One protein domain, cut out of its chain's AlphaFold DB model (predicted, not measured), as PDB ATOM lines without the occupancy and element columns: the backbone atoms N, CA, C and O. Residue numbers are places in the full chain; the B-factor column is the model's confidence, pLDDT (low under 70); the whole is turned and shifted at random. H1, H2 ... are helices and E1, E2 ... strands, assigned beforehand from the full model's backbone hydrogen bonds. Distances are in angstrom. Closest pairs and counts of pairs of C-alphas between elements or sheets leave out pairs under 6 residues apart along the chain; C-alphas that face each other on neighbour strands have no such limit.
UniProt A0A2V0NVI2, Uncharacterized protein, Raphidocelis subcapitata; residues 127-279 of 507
ATOM      1  N   PHE A 127     210.001 187.284 148.102       93.06
ATOM      2  CA  PHE A 127     209.827 188.629 147.576       93.06
ATOM      3  C   PHE A 127     211.149 189.394 147.488       93.06
ATOM      4  O   PHE A 127     212.106 189.087 148.196       93.06
ATOM      5  N   TRP A 128     211.159 190.463 146.691       92.38
ATOM      6  CA  TRP A 128     212.148 191.540 146.795       92.38
ATOM      7  C   TRP A 128     211.445 192.871 147.055       92.38
ATOM      8  O   TRP A 128     210.527 193.252 146.320       92.38
ATOM      9  N   LEU A 129     211.873 193.582 148.098       90.81
ATOM     10  CA  LEU A 129     211.407 194.925 148.425       90.81
ATOM     11  C   LEU A 129     212.371 195.953 147.827       90.81
ATOM     12  O   LEU A 129     213.502 196.092 148.284       90.81
ATOM     13  N   GLN A 130     211.900 196.698 146.832       88.88
ATOM     14  CA  GLN A 130     212.601 197.850 146.273       88.88
ATOM     15  C   GLN A 130     211.935 199.122 146.794       88.88
ATOM     16  O   GLN A 130     210.742 199.334 146.556       88.88
ATOM     17  N   GLN A 131     212.679 200.003 147.460       83.06
ATOM     18  CA  GLN A 131     212.208 201.368 147.708       83.06
ATOM     19  C   GLN A 131     212.962 202.327 146.796       83.06
ATOM     20  O   GLN A 131     214.180 202.288 146.726       83.06
ATOM     21  N   LYS A 132     212.232 203.201 146.103       73.75
ATOM     22  CA  LYS A 132     212.825 204.323 145.382       73.75
ATOM     23  C   LYS A 132     212.626 205.586 146.199       73.75
ATOM     24  O   LYS A 132     211.509 206.110 146.284       73.75
ATOM     25  N   GLY A 133     213.720 206.100 146.751       63.53
ATOM     26  CA  GLY A 133     213.783 207.495 147.160       63.53
ATOM     27  C   GLY A 133     213.704 208.369 145.912       63.53
ATOM     28  O   GLY A 133     214.691 208.533 145.202       63.53
ATOM     29  N   SER A 134     212.523 208.911 145.600       50.53
ATOM     30  CA  SER A 134     212.470 210.010 144.632       50.53
ATOM     31  C   SER A 134     213.134 211.241 145.257       50.53
ATOM     32  O   SER A 134     213.042 211.427 146.467       50.53
ATOM     33  N   GLY A 135     213.802 212.081 144.460       52.97
ATOM     34  CA  GLY A 135     214.533 213.276 144.926       52.97
ATOM     35  C   GLY A 135     213.647 214.426 145.436       52.97
ATOM     36  O   GLY A 135     213.984 215.592 145.271       52.97
ATOM     37  N   GLY A 136     212.485 214.106 145.999       52.34
ATOM     38  CA  GLY A 136     211.514 215.015 146.590       52.34
ATOM     39  C   GLY A 136     210.665 214.262 147.617       52.34
ATOM     40  O   GLY A 136     210.861 213.075 147.852       52.34
ATOM     41  N   ALA A 137     209.693 214.934 148.234       57.88
ATOM     42  CA  ALA A 137     209.024 214.459 149.453       57.88
ATOM     43  C   ALA A 137     208.078 213.232 149.312       57.88
ATOM     44  O   ALA A 137     207.156 213.100 150.110       57.88
ATOM     45  N   LYS A 138     208.259 212.359 148.307       66.06
ATOM     46  CA  LYS A 138     207.460 211.143 148.063       66.06
ATOM     47  C   LYS A 138     208.341 209.894 148.106       66.06
ATOM     48  O   LYS A 138     209.166 209.678 147.213       66.06
ATOM     49  N   VAL A 139     208.100 209.032 149.088       72.25
ATOM     50  CA  VAL A 139     208.669 207.677 149.137       72.25
ATOM     51  C   VAL A 139     207.770 206.725 148.348       72.25
ATOM     52  O   VAL A 139     206.540 206.808 148.431       72.25
ATOM     53  N   LYS A 140     208.372 205.830 147.555       85.56
ATOM     54  CA  LYS A 140     207.644 204.828 146.767       85.56
ATOM     55  C   LYS A 140     208.298 203.455 146.877       85.56
ATOM     56  O   LYS A 140     209.406 203.255 146.385       85.56
ATOM     57  N   GLY A 141     207.574 202.500 147.450       87.88
ATOM     58  CA  GLY A 141     207.965 201.096 147.501       87.88
ATOM     59  C   GLY A 141     207.325 200.258 146.395       87.88
ATOM     60  O   GLY A 141     206.210 200.528 145.937       87.88
ATOM     61  N   ARG A 142     208.025 199.203 145.984       91.12
ATOM     62  CA  ARG A 142     207.530 198.105 145.149       91.12
ATOM     63  C   ARG A 142     207.910 196.786 145.812       91.12
ATOM     64  O   ARG A 142     209.033 196.639 146.287       91.12
ATOM     65  N   LEU A 143     206.994 195.829 145.793       92.50
ATOM     66  CA  LEU A 143     207.251 194.452 146.188       92.50
ATOM     67  C   LEU A 143     207.174 193.573 144.936       92.50
ATOM     68  O   LEU A 143     206.141 193.545 144.261       92.50
ATOM     69  N   ARG A 144     208.264 192.883 144.609       92.31
ATOM     70  CA  ARG A 144     208.328 191.883 143.534       92.31
ATOM     71  C   ARG A 144     208.128 190.489 144.118       92.31
ATOM     72  O   ARG A 144     208.622 190.237 145.209       92.31
ATOM     73  N   GLY A 145     207.434 189.607 143.404       90.31
ATOM     74  CA  GLY A 145     207.397 188.167 143.698       90.31
ATOM     75  C   GLY A 145     208.592 187.428 143.077       90.31
ATOM     76  O   GLY A 145     209.391 188.064 142.383       90.31
ATOM     77  N   PRO A 146     208.697 186.094 143.236       85.06
ATOM     78  CA  PRO A 146     209.900 185.322 142.892       85.06
ATOM     79  C   PRO A 146     210.213 185.302 141.383       85.06
ATOM     80  O   PRO A 146     211.356 185.112 140.985       85.06
ATOM     81  N   ALA A 147     209.220 185.575 140.531       85.19
ATOM     82  CA  ALA A 147     209.380 185.735 139.083       85.19
ATOM     83  C   ALA A 147     209.777 187.171 138.650       85.19
ATOM     84  O   ALA A 147     209.589 187.544 137.495       85.19
ATOM     85  N   GLY A 148     210.223 188.035 139.573       83.88
ATOM     86  CA  GLY A 148     210.617 189.433 139.311       83.88
ATOM     87  C   GLY A 148     209.461 190.406 139.009       83.88
ATOM     88  O   GLY A 148     209.637 191.631 139.076       83.88
ATOM     89  N   ALA A 149     208.268 189.878 138.720       88.56
ATOM     90  CA  ALA A 149     207.032 190.627 138.532       88.56
ATOM     91  C   ALA A 149     206.646 191.403 139.802       88.56
ATOM     92  O   ALA A 149     206.674 190.870 140.911       88.56
ATOM     93  N   CYS A 150     206.253 192.669 139.644       90.94
ATOM     94  CA  CYS A 150     205.742 193.478 140.750       90.94
ATOM     95  C   CYS A 150     204.371 192.948 141.198       90.94
ATOM     96  O   CYS A 150     203.432 192.966 140.407       90.94
ATOM     97  N   VAL A 151     204.259 192.536 142.459       92.12
ATOM     98  CA  VAL A 151     203.029 192.039 143.101       92.12
ATOM     99  C   VAL A 151     202.223 193.191 143.697       92.12
ATOM    100  O   VAL A 151     201.005 193.250 143.543       92.12
ATOM    101  N   ALA A 152     202.909 194.138 144.335       91.75
ATOM    102  CA  ALA A 152     202.301 195.300 144.964       91.75
ATOM    103  C   ALA A 152     203.215 196.522 144.867       91.75
ATOM    104  O   ALA A 152     204.437 196.412 144.721       91.75
ATOM    105  N   CYS A 153     202.636 197.708 145.017       91.44
ATOM    106  CA  CYS A 153     203.402 198.918 145.275       91.44
ATOM    107  C   CYS A 153     202.668 199.840 146.246       91.44
ATOM    108  O   CYS A 153     201.442 199.800 146.379       91.44
ATOM    109  N   PHE A 154     203.444 200.671 146.937       88.94
ATOM    110  CA  PHE A 154     202.934 201.678 147.853       88.94
ATOM    111  C   PHE A 154     203.578 203.030 147.568       88.94
ATOM    112  O   PHE A 154     204.773 203.106 147.279       88.94
ATOM    113  N   ASP A 155     202.787 204.098 147.641       87.38
ATOM    114  CA  ASP A 155     203.302 205.467 147.643       87.38
ATOM    115  C   ASP A 155     202.912 206.202 148.925       87.38
ATOM    116  O   ASP A 155     201.945 205.855 149.612       87.38
ATOM    117  N   HIS A 156     203.724 207.195 149.267       77.31
ATOM    118  CA  HIS A 156     203.488 208.119 150.361       77.31
ATOM    119  C   HIS A 156     203.086 209.489 149.796       77.31
ATOM    120  O   HIS A 156     203.644 209.961 148.798       77.31
ATOM    121  N   ALA A 157     202.062 210.109 150.389       62.31
ATOM    122  CA  ALA A 157     201.624 211.449 150.004       62.31
ATOM    123  C   ALA A 157     202.709 212.484 150.369       62.31
ATOM    124  O   ALA A 157     203.331 212.332 151.411       62.31
ATOM    125  N   PRO A 158     202.955 213.521 149.545       52.50
ATOM    126  CA  PRO A 158     204.134 214.367 149.700       52.50
ATOM    127  C   PRO A 158     204.191 215.101 151.046       52.50
ATOM    128  O   PRO A 158     203.280 215.859 151.377       52.50
ATOM    129  N   GLY A 159     205.305 214.922 151.761       50.19
ATOM    130  CA  GLY A 159     205.526 215.445 153.113       50.19
ATOM    131  C   GLY A 159     205.089 214.452 154.194       50.19
ATOM    132  O   GLY A 159     204.108 213.735 154.025       50.19
ATOM    133  N   CYS A 160     205.810 214.408 155.319       49.31
ATOM    134  CA  CYS A 160     205.625 213.381 156.355       49.31
ATOM    135  C   CYS A 160     204.951 213.824 157.675       49.31
ATOM    136  O   CYS A 160     205.307 213.259 158.707       49.31
ATOM    137  N   PRO A 161     203.977 214.763 157.692       51.09
ATOM    138  CA  PRO A 161     203.352 215.172 158.942       51.09
ATOM    139  C   PRO A 161     202.534 214.038 159.568       51.09
ATOM    140  O   PRO A 161     201.980 213.169 158.870       51.09
ATOM    141  N   ALA A 162     202.380 214.101 160.888       45.12
ATOM    142  CA  ALA A 162     201.382 213.339 161.629       45.12
ATOM    143  C   ALA A 162     200.001 213.370 160.933       45.12
ATOM    144  O   ALA A 162     199.456 214.424 160.605       45.12
ATOM    145  N   GLY A 163     199.421 212.189 160.692       52.75
ATOM    146  CA  GLY A 163     198.177 212.037 159.929       52.75
ATOM    147  C   GLY A 163     198.355 211.757 158.430       52.75
ATOM    148  O   GLY A 163     197.345 211.548 157.750       52.75
ATOM    149  N   SER A 164     199.594 211.714 157.918       60.00
ATOM    150  CA  SER A 164     199.890 211.307 156.539       60.00
ATOM    151  C   SER A 164     199.371 209.895 156.212       60.00
ATOM    152  O   SER A 164     199.184 209.035 157.081       60.00
ATOM    153  N   ALA A 165     199.071 209.680 154.927       74.44
ATOM    154  CA  ALA A 165     198.433 208.466 154.436       74.44
ATOM    155  C   ALA A 165     199.186 207.881 153.237       74.44
ATOM    156  O   ALA A 165     199.252 208.501 152.172       74.44
ATOM    157  N   TYR A 166     199.690 206.659 153.402       86.06
ATOM    158  CA  TYR A 166     200.206 205.853 152.300       86.06
ATOM    159  C   TYR A 166     199.038 205.274 151.493       86.06
ATOM    160  O   TYR A 166     197.916 205.122 151.995       86.06
ATOM    161  N   ARG A 167     199.287 204.919 150.234       89.06
ATOM    162  CA  ARG A 167     198.300 204.301 149.339       89.06
ATOM    163  C   ARG A 167     198.838 202.955 148.871       89.06
ATOM    164  O   ARG A 167     200.002 202.864 148.500       89.06
ATOM    165  N   LEU A 168     197.991 201.928 148.897       90.69
ATOM    166  CA  LEU A 168     198.342 200.570 148.466       90.69
ATOM    167  C   LEU A 168     197.730 200.286 147.094       90.69
ATOM    168  O   LEU A 168     196.556 200.603 146.875       90.69
ATOM    169  N   PHE A 169     198.501 199.665 146.204       90.81
ATOM    170  CA  PHE A 169     198.104 199.333 144.835       90.81
ATOM    171  C   PHE A 169     198.524 197.902 144.469       90.81
ATOM    172  O   PHE A 169     199.593 197.455 144.888       90.81
ATOM    173  N   VAL A 170     197.721 197.215 143.647       91.06
ATOM    174  CA  VAL A 170     198.138 195.948 143.016       91.06
ATOM    175  C   VAL A 170     199.196 196.233 141.948       91.06
ATOM    176  O   VAL A 170     199.141 197.249 141.249       91.06
ATOM    177  N   GLY A 171     200.142 195.315 141.781       88.44
ATOM    178  CA  GLY A 171     201.099 195.340 140.684       88.44
ATOM    179  C   GLY A 171     202.173 196.423 140.815       88.44
ATOM    180  O   GLY A 171     202.418 196.983 141.881       88.44
ATOM    181  N   GLY A 172     202.841 196.736 139.703       81.44
ATOM    182  CA  GLY A 172     203.958 197.697 139.662       81.44
ATOM    183  C   GLY A 172     203.584 199.163 139.405       81.44
ATOM    184  O   GLY A 172     204.485 199.995 139.253       81.44
ATOM    185  N   ARG A 173     202.290 199.497 139.293       80.06
ATOM    186  CA  ARG A 173     201.806 200.818 138.854       80.06
ATOM    187  C   ARG A 173     200.960 201.495 139.941       80.06
ATOM    188  O   ARG A 173     199.791 201.168 140.110       80.06
ATOM    189  N   CYS A 174     201.523 202.512 140.603       81.94
ATOM    190  CA  CYS A 174     200.800 203.420 141.510       81.94
ATOM    191  C   CYS A 174     199.838 204.331 140.725       81.94
ATOM    192  O   CYS A 174     200.095 205.520 140.553       81.94
ATOM    193  N   HIS A 175     198.765 203.760 140.183       84.00
ATOM    194  CA  HIS A 175     197.718 204.473 139.459       84.00
ATOM    195  C   HIS A 175     196.383 204.299 140.186       84.00
ATOM    196  O   HIS A 175     196.113 203.241 140.753       84.00
ATOM    197  N   SER A 176     195.541 205.335 140.189       81.50
ATOM    198  CA  SER A 176     194.310 205.391 140.994       81.50
ATOM    199  C   SER A 176     193.348 204.223 140.738       81.50
ATOM    200  O   SER A 176     192.693 203.765 141.674       81.50
ATOM    201  N   SER A 177     193.316 203.699 139.509       84.75
ATOM    202  CA  SER A 177     192.552 202.506 139.117       84.75
ATOM    203  C   SER A 177     192.891 201.276 139.968       84.75
ATOM    204  O   SER A 177     191.983 200.665 140.531       84.75
ATOM    205  N   PHE A 178     194.184 200.969 140.129       86.75
ATOM    206  CA  PHE A 178     194.709 199.788 140.834       86.75
ATOM    207  C   PHE A 178     194.817 199.970 142.356       86.75
ATOM    208  O   PHE A 178     195.382 199.122 143.045       86.75
ATOM    209  N   ARG A 179     194.310 201.085 142.903       89.25
ATOM    210  CA  ARG A 179     194.367 201.367 144.340       89.25
ATOM    211  C   ARG A 179     193.462 200.408 145.115       89.25
ATOM    212  O   ARG A 179     192.237 200.465 144.973       89.25
ATOM    213  N   VAL A 180     194.078 199.613 145.987       89.19
ATOM    214  CA  VAL A 180     193.428 198.668 146.908       89.19
ATOM    215  C   VAL A 180     193.103 199.324 148.246       89.19
ATOM    216  O   VAL A 180     192.142 198.929 148.894       89.19
ATOM    217  N   GLY A 181     193.849 200.347 148.679       87.88
ATOM    218  CA  GLY A 181     193.589 200.938 149.994       87.88
ATOM    219  C   GLY A 181     194.320 202.229 150.349       87.88
ATOM    220  O   GLY A 181     194.957 202.896 149.522       87.88
ATOM    221  N   ALA A 182     194.184 202.582 151.622       88.06
ATOM    222  CA  ALA A 182     194.852 203.675 152.311       88.06
ATOM    223  C   ALA A 182     195.403 203.171 153.651       88.06
ATOM    224  O   ALA A 182     194.744 202.386 154.330       88.06
ATOM    225  N   VAL A 183     196.573 203.655 154.055       87.81
ATOM    226  CA  VAL A 183     197.178 203.360 155.358       87.81
ATOM    227  C   VAL A 183     197.442 204.693 156.045       87.81
ATOM    228  O   VAL A 183     198.375 205.401 155.666       87.81
ATOM    229  N   LYS A 184     196.586 205.071 156.998       86.31
ATOM    230  CA  LYS A 184     196.679 206.346 157.717       86.31
ATOM    231  C   LYS A 184     197.343 206.138 159.074       86.31
ATOM    232  O   LYS A 184     196.839 205.378 159.901       86.31
ATOM    233  N   VAL A 185     198.433 206.859 159.317       79.62
ATOM    234  CA  VAL A 185     199.068 206.916 160.638       79.62
ATOM    235  C   VAL A 185     198.234 207.824 161.551       79.62
ATOM    236  O   VAL A 185     197.812 208.906 161.143       79.62
ATOM    237  N   SER A 186     197.970 207.383 162.780       76.12
ATOM    238  CA  SER A 186     197.252 208.132 163.816       76.12
ATOM    239  C   SER A 186     197.974 207.965 165.149       76.12
ATOM    240  O   SER A 186     198.651 206.965 165.364       76.12
ATOM    241  N   ALA A 187     197.769 208.891 166.081       68.56
ATOM    242  CA  ALA A 187     197.913 208.571 167.497       68.56
ATOM    243  C   ALA A 187     196.605 207.939 168.011       68.56
ATOM    244  O   ALA A 187     195.517 208.258 167.514       68.56
ATOM    245  N   LEU A 188     196.699 207.063 169.009       64.06
ATOM    246  CA  LEU A 188     195.585 206.576 169.820       64.06
ATOM    247  C   LEU A 188     196.072 206.478 171.272       64.06
ATOM    248  O   LEU A 188     196.975 205.707 171.565       64.06
ATOM    249  N   ARG A 189     195.501 207.276 172.186       66.56
ATOM    250  CA  ARG A 189     195.887 207.319 173.619       66.56
ATOM    251  C   ARG A 189     197.380 207.612 173.900       66.56
ATOM    252  O   ARG A 189     197.845 207.358 175.002       66.56
ATOM    253  N   GLY A 190     198.106 208.176 172.932       70.50
ATOM    254  CA  GLY A 190     199.550 208.450 173.013       70.50
ATOM    255  C   GLY A 190     200.426 207.442 172.260       70.50
ATOM    256  O   GLY A 190     201.563 207.763 171.943       70.50
ATOM    257  N   GLU A 191     199.892 206.275 171.894       70.06
ATOM    258  CA  GLU A 191     200.590 205.279 171.072       70.06
ATOM    259  C   GLU A 191     200.368 205.529 169.574       70.06
ATOM    260  O   GLU A 191     199.297 205.986 169.153       70.06
ATOM    261  N   THR A 192     201.355 205.190 168.739       72.31
ATOM    262  CA  THR A 192     201.207 205.238 167.278       72.31
ATOM    263  C   THR A 192     200.350 204.064 166.809       72.31
ATOM    264  O   THR A 192     200.735 202.905 166.918       72.31
ATOM    265  N   CYS A 193     199.184 204.369 166.249       81.00
ATOM    266  CA  CYS A 193     198.178 203.413 165.806       81.00
ATOM    267  C   CYS A 193     197.898 203.637 164.316       81.00
ATOM    268  O   CYS A 193     197.371 204.679 163.915       81.00
ATOM    269  N   ILE A 194     198.248 202.667 163.472       85.62
ATOM    270  CA  ILE A 194     198.059 202.787 162.021       85.62
ATOM    271  C   ILE A 194     196.738 202.125 161.631       85.62
ATOM    272  O   ILE A 194     196.519 200.950 161.915       85.62
ATOM    273  N   LYS A 195     195.859 202.871 160.955       88.31
ATOM    274  CA  LYS A 195     194.570 202.371 160.458       88.31
ATOM    275  C   LYS A 195     194.650 202.131 158.956       88.31
ATOM    276  O   LYS A 195     194.942 203.047 158.185       88.31
ATOM    277  N   VAL A 196     194.373 200.901 158.544       88.31
ATOM    278  CA  VAL A 196     194.375 200.458 157.150       88.31
ATOM    279  C   VAL A 196     192.926 200.343 156.677       88.31
ATOM    280  O   VAL A 196     192.136 199.580 157.228       88.31
ATOM    281  N   GLN A 197     192.579 201.115 155.650       86.88
ATOM    282  CA  GLN A 197     191.262 201.119 155.020       86.88
ATOM    283  C   GLN A 197     191.373 200.505 153.623       86.88
ATOM    284  O   GLN A 197     192.044 201.060 152.748       86.88
ATOM    285  N   LEU A 198     190.704 199.372 153.403       87.25
ATOM    286  CA  LEU A 198     190.654 198.708 152.101       87.25
ATOM    287  C   LEU A 198     189.438 199.181 151.289       87.25
ATOM    288  O   LEU A 198     188.338 199.385 151.809       87.25
ATOM    289  N   ARG A 199     189.639 199.374 149.987       83.06
ATOM    290  CA  ARG A 199     188.603 199.741 149.017       83.06
ATOM    291  C   ARG A 199     187.644 198.562 148.850       83.06
ATOM    292  O   ARG A 199     188.078 197.426 148.722       83.06
ATOM    293  N   GLY A 200     186.341 198.838 148.865       74.88
ATOM    294  CA  GLY A 200     185.300 197.802 148.852       74.88
ATOM    295  C   GLY A 200     184.965 197.217 150.231       74.88
ATOM    296  O   GLY A 200     183.879 196.674 150.389       74.88
ATOM    297  N   LEU A 201     185.814 197.412 151.249       69.81
ATOM    298  CA  LEU A 201     185.581 196.951 152.622       69.81
ATOM    299  C   LEU A 201     185.465 198.125 153.617       69.81
ATOM    300  O   LEU A 201     186.366 198.339 154.429       69.81
ATOM    301  N   PRO A 202     184.347 198.881 153.623       60.53
ATOM    302  CA  PRO A 202     184.152 199.982 154.570       60.53
ATOM    303  C   PRO A 202     184.078 199.535 156.044       60.53
ATOM    304  O   PRO A 202     184.232 200.371 156.930       60.53
ATOM    305  N   TYR A 203     183.859 198.241 156.311       60.22
ATOM    306  CA  TYR A 203     183.646 197.688 157.656       60.22
ATOM    307  C   TYR A 203     184.803 196.843 158.212       60.22
ATOM    308  O   TYR A 203     184.778 196.502 159.394       60.22
ATOM    309  N   VAL A 204     185.809 196.493 157.402       60.41
ATOM    310  CA  VAL A 204     186.946 195.675 157.862       60.41
ATOM    311  C   VAL A 204     188.046 196.604 158.363       60.41
ATOM    312  O   VAL A 204     188.899 197.062 157.603       60.41
ATOM    313  N   GLY A 205     187.994 196.917 159.658       78.94
ATOM    314  CA  GLY A 205     188.981 197.770 160.313       78.94
ATOM    315  C   GLY A 205     190.281 197.012 160.553       78.94
ATOM    316  O   GLY A 205     190.397 196.303 161.547       78.94
ATOM    317  N   ILE A 206     191.264 197.159 159.666       90.12
ATOM    318  CA  ILE A 206     192.607 196.620 159.900       90.12
ATOM    319  C   ILE A 206     193.421 197.671 160.655       90.12
ATOM    320  O   ILE A 206     193.479 198.838 160.259       90.12
ATOM    321  N   VAL A 207     194.033 197.265 161.763       90.06
ATOM    322  CA  VAL A 207     194.745 198.150 162.688       90.06
ATOM    323  C   VAL A 207     196.119 197.566 162.991       90.06
ATOM    324  O   VAL A 207     196.259 196.360 163.187       90.06
ATOM    325  N   ILE A 208     197.135 198.425 163.038       91.38
ATOM    326  CA  ILE A 208     198.463 198.091 163.552       91.38
ATOM    327  C   ILE A 208     198.625 198.755 164.924       91.38
ATOM    328  O   ILE A 208     198.419 199.968 165.043       91.38
ATOM    329  N   THR A 209     198.954 197.960 165.942       89.06
ATOM    330  CA  THR A 209     199.073 198.370 167.357       89.06
ATOM    331  C   THR A 209     200.356 197.826 167.995       89.06
ATOM    332  O   THR A 209     200.941 196.873 167.480       89.06
ATOM    333  N   GLY A 210     200.787 198.406 169.119       88.19
ATOM    334  CA  GLY A 210     202.081 198.119 169.754       88.19
ATOM    335  C   GLY A 210     203.177 199.099 169.324       88.19
ATOM    336  O   GLY A 210     202.917 200.049 168.586       88.19
ATOM    337  N   ASP A 211     204.408 198.888 169.792       88.62
ATOM    338  CA  ASP A 211     205.507 199.818 169.522       88.62
ATOM    339  C   ASP A 211     206.057 199.638 168.098       88.62
ATOM    340  O   ASP A 211     206.686 198.637 167.745       88.62
ATOM    341  N   ILE A 212     205.808 200.649 167.268       85.81
ATOM    342  CA  ILE A 212     206.232 200.687 165.869       85.81
ATOM    343  C   ILE A 212     207.718 201.069 165.744       85.81
ATOM    344  O   ILE A 212     208.390 200.586 164.833       85.81
ATOM    345  N   ALA A 213     208.260 201.867 166.671       83.38
ATOM    346  CA  ALA A 213     209.669 202.261 166.675       83.38
ATOM    347  C   ALA A 213     210.568 201.116 167.171       83.38
ATOM    348  O   ALA A 213     211.556 200.776 166.517       83.38
ATOM    349  N   GLY A 214     210.170 200.448 168.257       85.69
ATOM    350  CA  GLY A 214     210.774 199.205 168.752       85.69
ATOM    351  C   GLY A 214     210.410 197.950 167.950       85.69
ATOM    352  O   GLY A 214     210.838 196.855 168.313       85.69
ATOM    353  N   ARG A 215     209.657 198.081 166.845       89.12
ATOM    354  CA  ARG A 215     209.315 197.002 165.890       89.12
ATOM    355  C   ARG A 215     208.534 195.825 166.506       89.12
ATOM    356  O   ARG A 215     208.553 194.727 165.953       89.12
ATOM    357  N   THR A 216     207.833 196.037 167.619       91.69
ATOM    358  CA  THR A 216     207.051 195.031 168.369       91.69
ATOM    359  C   THR A 216     205.541 195.241 168.203       91.69
ATOM    360  O   THR A 216     204.775 195.320 169.166       91.69
ATOM    361  N   PHE A 217     205.093 195.331 166.949       92.31
ATOM    362  CA  PHE A 217     203.698 195.612 166.595       92.31
ATOM    363  C   PHE A 217     202.901 194.371 166.154       92.31
ATOM    364  O   PHE A 217     203.454 193.347 165.751       92.31
ATOM    365  N   LYS A 218     201.569 194.458 166.189       93.94
ATOM    366  CA  LYS A 218     200.628 193.429 165.713       93.94
ATOM    367  C   LYS A 218     199.715 194.016 164.643       93.94
ATOM    368  O   LYS A 218     199.255 195.142 164.788       93.94
ATOM    369  N   VAL A 219     199.433 193.242 163.597       94.00
ATOM    370  CA  VAL A 219     198.445 193.562 162.558       94.00
ATOM    371  C   VAL A 219     197.169 192.785 162.863       94.00
ATOM    372  O   VAL A 219     197.160 191.551 162.830       94.00
ATOM    373  N   LEU A 220     196.103 193.513 163.176       92.25
ATOM    374  CA  LEU A 220     194.842 192.996 163.699       92.25
ATOM    375  C   LEU A 220     193.698 193.354 162.742       92.25
ATOM    376  O   LEU A 220     193.598 194.488 162.279       92.25
ATOM    377  N   GLN A 221     192.833 192.389 162.443       91.31
ATOM    378  CA  GLN A 221     191.603 192.573 161.676       91.31
ATOM    379  C   GLN A 221     190.418 192.629 162.644       91.31
ATOM    380  O   GLN A 221     190.009 191.608 163.202       91.31
ATOM    381  N   HIS A 222     189.843 193.815 162.828       85.06
ATOM    382  CA  HIS A 222     188.614 193.993 163.591       85.06
ATOM    383  C   HIS A 222     187.411 193.536 162.752       85.06
ATOM    384  O   HIS A 222     187.073 194.149 161.733       85.06
ATOM    385  N   MET A 223     186.758 192.453 163.179       75.69
ATOM    386  CA  MET A 223     185.613 191.864 162.478       75.69
ATOM    387  C   MET A 223     184.315 192.607 162.842       75.69
ATOM    388  O   MET A 223     183.962 192.656 164.022       75.69
ATOM    389  N   PRO A 224     183.569 193.181 161.879       68.56
ATOM    390  CA  PRO A 224     182.336 193.902 162.184       68.56
ATOM    391  C   PRO A 224     181.304 192.983 162.856       68.56
ATOM    392  O   PRO A 224     181.152 191.819 162.495       68.56
ATOM    393  N   GLY A 225     180.611 193.504 163.872       73.19
ATOM    394  CA  GLY A 225     179.627 192.752 164.662       73.19
ATOM    395  C   GLY A 225     180.207 191.775 165.696       73.19
ATOM    396  O   GLY A 225     179.456 191.295 166.542       73.19
ATOM    397  N   ARG A 226     181.523 191.508 165.702       71.75
ATOM    398  CA  ARG A 226     182.191 190.681 166.723       71.75
ATOM    399  C   ARG A 226     183.113 191.547 167.590       71.75
ATOM    400  O   ARG A 226     183.718 192.492 167.105       71.75
ATOM    401  N   ARG A 227     183.262 191.203 168.877       72.50
ATOM    402  CA  ARG A 227     184.264 191.822 169.781       72.50
ATOM    403  C   ARG A 227     185.669 191.214 169.640       72.50
ATOM    404  O   ARG A 227     186.582 191.607 170.353       72.50
ATOM    405  N   THR A 228     185.822 190.209 168.781       77.81
ATOM    406  CA  THR A 228     187.056 189.443 168.587       77.81
ATOM    407  C   THR A 228     187.825 189.964 167.380       77.81
ATOM    408  O   THR A 228     187.325 189.896 166.254       77.81
ATOM    409  N   GLU A 229     189.052 190.421 167.599       85.44
ATOM    410  CA  GLU A 229     189.988 190.765 166.528       85.44
ATOM    411  C   GLU A 229     190.754 189.515 166.073       85.44
ATOM    412  O   GLU A 229     191.168 188.691 166.891       85.44
ATOM    413  N   ARG A 230     190.960 189.363 164.760       89.50
ATOM    414  CA  ARG A 230     191.794 188.297 164.188       89.50
ATOM    415  C   ARG A 230     193.225 188.805 164.018       89.50
ATOM    416  O   ARG A 230     193.445 189.808 163.345       89.50
ATOM    417  N   LEU A 231     194.210 188.087 164.557       91.94
ATOM    418  CA  LEU A 231     195.619 188.338 164.242       91.94
ATOM    419  C   LEU A 231     195.901 187.946 162.782       91.94
ATOM    420  O   LEU A 231     195.598 186.825 162.371       91.94
ATOM    421  N   LEU A 232     196.477 188.872 162.011       93.25
ATOM    422  CA  LEU A 232     196.945 188.626 160.642       93.25
ATOM    423  C   LEU A 232     198.463 188.409 160.598       93.25
ATOM    424  O   LEU A 232     198.947 187.504 159.920       93.25
ATOM    425  N   ALA A 233     199.211 189.234 161.333       94.88
ATOM    426  CA  ALA A 233     200.660 189.129 161.463       94.88
ATOM    427  C   ALA A 233     201.150 189.767 162.773       94.88
ATOM    428  O   ALA A 233     200.487 190.638 163.339       94.88
ATOM    429  N   SER A 234     202.337 189.380 163.236       95.38
ATOM    430  CA  SER A 234     203.020 189.987 164.386       95.38
ATOM    431  C   SER A 234     204.490 190.241 164.077       95.38
ATOM    432  O   SER A 234     205.161 189.354 163.550       95.38
ATOM    433  N   ALA A 235     204.986 191.418 164.442       93.69
ATOM    434  CA  ALA A 235     206.360 191.841 164.244       93.69
ATOM    435  C   ALA A 235     207.183 191.793 165.541       93.69
ATOM    436  O   ALA A 235     206.670 192.034 166.635       93.69
ATOM    437  N   THR A 236     208.476 191.516 165.389       92.75
ATOM    438  CA  THR A 236     209.524 191.717 166.396       92.75
ATOM    439  C   THR A 236     210.764 192.326 165.724       92.75
ATOM    440  O   THR A 236     210.892 192.256 164.497       92.75
ATOM    441  N   PRO A 237     211.743 192.859 166.474       90.12
ATOM    442  CA  PRO A 237     213.089 193.077 165.948       90.12
ATOM    443  C   PRO A 237     213.651 191.808 165.287       90.12
ATOM    444  O   PRO A 237     213.384 190.694 165.751       90.12
ATOM    445  N   SER A 238     214.416 191.971 164.206       88.50
ATOM    446  CA  SER A 238     215.178 190.875 163.595       88.50
ATOM    447  C   SER A 238     216.631 190.871 164.102       88.50
ATOM    448  O   SER A 238     217.239 191.937 164.212       88.50
ATOM    449  N   PRO A 239     217.235 189.692 164.352       81.75
ATOM    450  CA  PRO A 239     218.667 189.574 164.627       81.75
ATOM    451  C   PRO A 239     219.557 189.839 163.397       81.75
ATOM    452  O   PRO A 239     220.765 189.968 163.557       81.75
ATOM    453  N   ALA A 240     218.997 189.929 162.182       78.19
ATOM    454  CA  ALA A 240     219.748 190.230 160.959       78.19
ATOM    455  C   ALA A 240     220.220 191.697 160.882       78.19
ATOM    456  O   ALA A 240     221.085 192.020 160.073       78.19
ATOM    457  N   GLY A 241     219.679 192.590 161.719       79.81
ATOM    458  CA  GLY A 241     220.207 193.941 161.901       79.81
ATOM    459  C   GLY A 241     219.200 194.916 162.524       79.81
ATOM    460  O   GLY A 241     217.992 194.703 162.428       79.81
ATOM    461  N   PRO A 242     219.662 196.045 163.097       73.56
ATOM    462  CA  PRO A 242     218.794 197.037 163.750       73.56
ATOM    463  C   PRO A 242     217.810 197.725 162.782       73.56
ATOM    464  O   PRO A 242     216.808 198.304 163.206       73.56
ATOM    465  N   ALA A 243     218.080 197.652 161.475       78.62
ATOM    466  CA  ALA A 243     217.210 198.142 160.409       78.62
ATOM    467  C   ALA A 243     216.108 197.140 159.988       78.62
ATOM    468  O   ALA A 243     215.186 197.528 159.260       78.62
ATOM    469  N   ALA A 244     216.161 195.883 160.444       86.19
ATOM    470  CA  ALA A 244     215.285 194.798 160.003       86.19
ATOM    471  C   ALA A 244     214.176 194.453 161.018       86.19
ATOM    472  O   ALA A 244     214.365 194.485 162.236       86.19
ATOM    473  N   THR A 245     213.002 194.092 160.498       90.38
ATOM    474  CA  THR A 245     211.833 193.664 161.280       90.38
ATOM    475  C   THR A 245     211.475 192.228 160.920       90.38
ATOM    476  O   THR A 245     211.225 191.932 159.754       90.38
ATOM    477  N   ARG A 246     211.398 191.346 161.914       93.50
ATOM    478  CA  ARG A 246     210.942 189.963 161.764       93.50
ATOM    479  C   ARG A 246     209.422 189.915 161.830       93.50
ATOM    480  O   ARG A 246     208.840 190.258 162.853       93.50
ATOM    481  N   VAL A 247     208.773 189.492 160.753       94.31
ATOM    482  CA  VAL A 247     207.316 189.447 160.594       94.31
ATOM    483  C   VAL A 247     206.858 187.995 160.547       94.31
ATOM    484  O   VAL A 247     207.135 187.270 159.593       94.31
ATOM    485  N   ARG A 248     206.116 187.562 161.567       94.81
ATOM    486  CA  ARG A 248     205.401 186.284 161.554       94.81
ATOM    487  C   ARG A 248     204.023 186.495 160.935       94.81
ATOM    488  O   ARG A 248     203.227 187.261 161.477       94.81
ATOM    489  N   VAL A 249     203.740 185.816 159.829       93.62
ATOM    490  CA  VAL A 249     202.460 185.879 159.105       93.62
ATOM    491  C   VAL A 249     201.609 184.672 159.503       93.62
ATOM    492  O   VAL A 249     202.113 183.551 159.575       93.62
ATOM    493  N   CYS A 250     200.325 184.878 159.801       92.94
ATOM    494  CA  CYS A 250     199.424 183.779 160.149       92.94
ATOM    495  C   CYS A 250     199.055 182.929 158.919       92.94
ATOM    496  O   CYS A 250     199.057 183.408 157.788       92.94
ATOM    497  N   ALA A 251     198.707 181.658 159.143       89.50
ATOM    498  CA  ALA A 251     198.232 180.775 158.078       89.50
ATOM    499  C   ALA A 251     196.992 181.361 157.370       89.50
ATOM    500  O   ALA A 251     196.134 181.986 158.001       89.50
ATOM    501  N   GLY A 252     196.928 181.177 156.051       87.12
ATOM    502  CA  GLY A 252     195.877 181.715 155.189       87.12
ATOM    503  C   GLY A 252     195.953 183.227 154.941       87.12
ATOM    504  O   GLY A 252     195.080 183.753 154.260       87.12
ATOM    505  N   VAL A 253     196.949 183.948 155.467       91.81
ATOM    506  CA  VAL A 253     197.089 185.404 155.282       91.81
ATOM    507  C   VAL A 253     198.042 185.718 154.129       91.81
ATOM    508  O   VAL A 253     199.092 185.094 153.986       91.81
ATOM    509  N   ASP A 254     197.669 186.710 153.320       93.62
ATOM    510  CA  ASP A 254     198.481 187.298 152.252       93.62
ATOM    511  C   ASP A 254     199.828 187.827 152.777       93.62
ATOM    512  O   ASP A 254     199.906 188.830 153.501       93.62
ATOM    513  N   ALA A 255     200.904 187.137 152.402       92.56
ATOM    514  CA  ALA A 255     202.258 187.460 152.830       92.56
ATOM    515  C   ALA A 255     202.757 188.785 152.232       92.56
ATOM    516  O   ALA A 255     203.443 189.544 152.918       92.56
ATOM    517  N   ALA A 256     202.367 189.109 150.994       93.56
ATOM    518  CA  ALA A 256     202.728 190.371 150.353       93.56
ATOM    519  C   ALA A 256     202.062 191.561 151.060       93.56
ATOM    520  O   ALA A 256     202.699 192.591 151.287       93.56
ATOM    521  N   PHE A 257     200.804 191.410 151.480       93.56
ATOM    522  CA  PHE A 257     200.098 192.409 152.281       93.56
ATOM    523  C   PHE A 257     200.759 192.625 153.646       93.56
ATOM    524  O   PHE A 257     201.014 193.771 154.024       93.56
ATOM    525  N   ALA A 258     201.108 191.547 154.356       94.06
ATOM    526  CA  ALA A 258     201.815 191.637 155.632       94.06
ATOM    527  C   ALA A 258     203.189 192.328 155.496       94.06
ATOM    528  O   ALA A 258     203.515 193.207 156.297       94.06
ATOM    529  N   VAL A 259     203.962 191.999 154.452       93.69
ATOM    530  CA  VAL A 259     205.254 192.644 154.148       93.69
ATOM    531  C   VAL A 259     205.082 194.124 153.794       93.69
ATOM    532  O   VAL A 259     205.814 194.963 154.322       93.69
ATOM    533  N   CYS A 260     204.098 194.487 152.962       92.56
ATOM    534  CA  CYS A 260     203.822 195.891 152.641       92.56
ATOM    535  C   CYS A 260     203.426 196.706 153.880       92.56
ATOM    536  O   CYS A 260     203.902 197.830 154.037       92.56
ATOM    537  N   LEU A 261     202.605 196.154 154.783       92.19
ATOM    538  CA  LEU A 261     202.273 196.830 156.040       92.19
ATOM    539  C   LEU A 261     203.487 196.966 156.968       92.19
ATOM    540  O   LEU A 261     203.646 198.016 157.586       92.19
ATOM    541  N   ALA A 262     204.369 195.965 157.033       91.31
ATOM    542  CA  ALA A 262     205.591 196.045 157.831       91.31
ATOM    543  C   ALA A 262     206.590 197.086 157.292       91.31
ATOM    544  O   ALA A 262     207.173 197.832 158.078       91.31
ATOM    545  N   ALA A 263     206.739 197.192 155.968       89.44
ATOM    546  CA  ALA A 263     207.557 198.226 155.332       89.44
ATOM    547  C   ALA A 263     206.988 199.636 155.579       89.44
ATOM    548  O   ALA A 263     207.728 200.545 155.950       89.44
ATOM    549  N   VAL A 264     205.666 199.814 155.455       87.38
ATOM    550  CA  VAL A 264     204.985 201.087 155.765       87.38
ATOM    551  C   VAL A 264     205.085 201.445 157.256       87.38
ATOM    552  O   VAL A 264     205.237 202.616 157.593       87.38
ATOM    553  N   ALA A 265     205.046 200.459 158.156       86.88
ATOM    554  CA  ALA A 265     205.226 200.669 159.592       86.88
ATOM    555  C   ALA A 265     206.660 201.121 159.935       86.88
ATOM    556  O   ALA A 265     206.835 202.099 160.663       86.88
ATOM    557  N   ALA A 266     207.682 200.476 159.359       82.56
ATOM    558  CA  ALA A 266     209.081 200.880 159.528       82.56
ATOM    559  C   ALA A 266     209.351 202.294 158.976       82.56
ATOM    560  O   ALA A 266     209.999 203.108 159.634       82.56
ATOM    561  N   GLU A 267     208.793 202.619 157.807       81.12
ATOM    562  CA  GLU A 267     208.923 203.940 157.182       81.12
ATOM    563  C   GLU A 267     208.182 205.037 157.976       81.12
ATOM    564  O   GLU A 267     208.685 206.153 158.135       81.12
ATOM    565  N   ALA A 268     207.033 204.709 158.581       77.00
ATOM    566  CA  ALA A 268     206.329 205.601 159.503       77.00
ATOM    567  C   ALA A 268     207.150 205.895 160.774       77.00
ATOM    568  O   ALA A 268     207.214 207.053 161.188       77.00
ATOM    569  N   ALA A 269     207.830 204.898 161.354       75.25
ATOM    570  CA  ALA A 269     208.757 205.124 162.469       75.25
ATOM    571  C   ALA A 269     209.944 206.019 162.059       75.25
ATOM    572  O   ALA A 269     210.299 206.949 162.785       75.25
ATOM    573  N   ALA A 270     210.503 205.806 160.862       72.94
ATOM    574  CA  ALA A 270     211.598 206.614 160.323       72.94
ATOM    575  C   ALA A 270     211.201 208.070 159.991       72.94
ATOM    576  O   ALA A 270     212.070 208.939 159.908       72.94
ATOM    577  N   CYS A 271     209.913 208.378 159.787       66.44
ATOM    578  CA  CYS A 271     209.424 209.765 159.788       66.44
ATOM    579  C   CYS A 271     209.153 210.293 161.204       66.44
ATOM    580  O   CYS A 271     209.561 211.409 161.515       66.44
ATOM    581  N   GLY A 272     208.528 209.496 162.077       56.53
ATOM    582  CA  GLY A 272     208.222 209.903 163.453       56.53
ATOM    583  C   GLY A 272     209.462 210.314 164.255       56.53
ATOM    584  O   GLY A 272     209.414 211.295 164.989       56.53
ATOM    585  N   GLY A 273     210.599 209.636 164.054       49.78
ATOM    586  CA  GLY A 273     211.877 210.024 164.663       49.78
ATOM    587  C   GLY A 273     212.400 211.395 164.208       49.78
ATOM    588  O   GLY A 273     212.999 212.113 165.007       49.78
ATOM    589  N   LEU A 274     212.130 211.794 162.958       47.62
ATOM    590  CA  LEU A 274     212.502 213.118 162.443       47.62
ATOM    591  C   LEU A 274     211.598 214.214 163.018       47.62
ATOM    592  O   LEU A 274     212.109 215.258 163.413       47.62
ATOM    593  N   GLU A 275     210.285 213.978 163.128       49.28
ATOM    594  CA  GLU A 275     209.375 214.940 163.770       49.28
ATOM    595  C   GLU A 275     209.638 215.055 165.282       49.28
ATOM    596  O   GLU A 275     209.614 216.160 165.816       49.28
ATOM    597  N   ALA A 276     209.977 213.957 165.969       42.78
ATOM    598  CA  ALA A 276     210.360 213.983 167.383       42.78
ATOM    599  C   ALA A 276     211.671 214.758 167.622       42.78
ATOM    600  O   ALA A 276     211.742 215.577 168.538       42.78
ATOM    601  N   GLY A 277     212.687 214.557 166.772       39.56
ATOM    602  CA  GLY A 277     213.931 215.335 166.815       39.56
ATOM    603  C   GLY A 277     213.712 216.818 166.493       39.56
ATOM    604  O   GLY A 277     214.230 217.687 167.194       39.56
ATOM    605  N   ALA A 278     212.888 217.119 165.485       41.88
ATOM    606  CA  ALA A 278     212.521 218.489 165.135       41.88
ATOM    607  C   ALA A 278     211.717 219.179 166.251       41.88
ATOM    608  O   ALA A 278     211.977 220.342 166.545       41.88
ATOM    609  N   ALA A 279     210.796 218.475 166.916       36.22
ATOM    610  CA  ALA A 279     210.038 219.000 168.052       36.22
ATOM    611  C   ALA A 279     210.936 219.259 169.274       36.22
ATOM    612  O   ALA A 279     210.835 220.320 169.888       36.22
TER     613      ALA A 279
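This is residues 127 to 279 of the 507 residues of an uncharacterized protein of Raphidocelis subcapitata (UniProt A0A2V0NVI2). One sheet of ten strands curls like part of a barrel round a single long helix, H1, which lies in its hollow with residues 255 to 272. The barrel is not closed: the edge strands E1 and E10 stay apart. The 153 printed residues run through E1 to E10 and then H1, and across the all-antiparallel sheet the strands keep that order, E1 E2 E3 E4 E5 E6 E7 E8 E9 E10. The class is mixed, helices and strands; the whole is compact, with a radius of gyration of the C-alphas of 15.0 A, and rounded, spanning 45 by 41 by 33 A.

Begin with the sheet and read it strand beside strand: E1, residues 127 to 133; E2, 139 to 144; E3, 150 to 156; E4, 165 to 170; E5, 179 to 188; E6, 191 to 198; E7, 205 to 211; E8, 216 to 222; E9, 229 to 237; E10, 244 to 249. It is a meander, each strand the antiparallel neighbour of the one before, and each successive pair is a hairpin. From edge to edge the strands' lines turn by 44 degrees and the way across turns by 202 degrees; the sheet is twisted. Look between E1 and E2, at 160 degrees, for N 130 and O 142 within hydrogen-bond range at 2.9 A. Between E5 and E6, at 159 degrees, find N 184 and O 195 at 2.9 A. E9 bends by 62 degrees at residue 232; between it and E10, at 152 degrees, N 246 and O 236 are 2.8 A apart. H1, residues 255 to 279, is on the sheet, on one face, giving two layers. Its closest C-alphas to E10 are those of Ala 255 and Val 249, 6.5 A, and to E3 those of Ala 256 and Ala 152, 7.3 A. E7 and H1 are near each other. In H1, 20 of 21 O i to N i+4 pairs are within hydrogen-bond range.

Find C-alpha 127 at (209.827, 188.629, 147.576), where E1 begins its 19.3 A. E5, the longest strand by residues, runs 26.0 A from C-alpha 179 at (194.367, 201.367, 144.340); E6 covers 22.4 A and E9 23.2 A. H1 runs 35.9 A to C-alpha 279 at (210.038, 219.000, 168.052).

The C-alphas of Gly 135 and Arg 226, the two farthest apart, are 45.1 A apart. The printed part has no cut, and no link is long. Its mean pLDDT is 80.1; look for values under 70 at 31 residues, among them 133 to 138, 157 to 164 and 271 to 279.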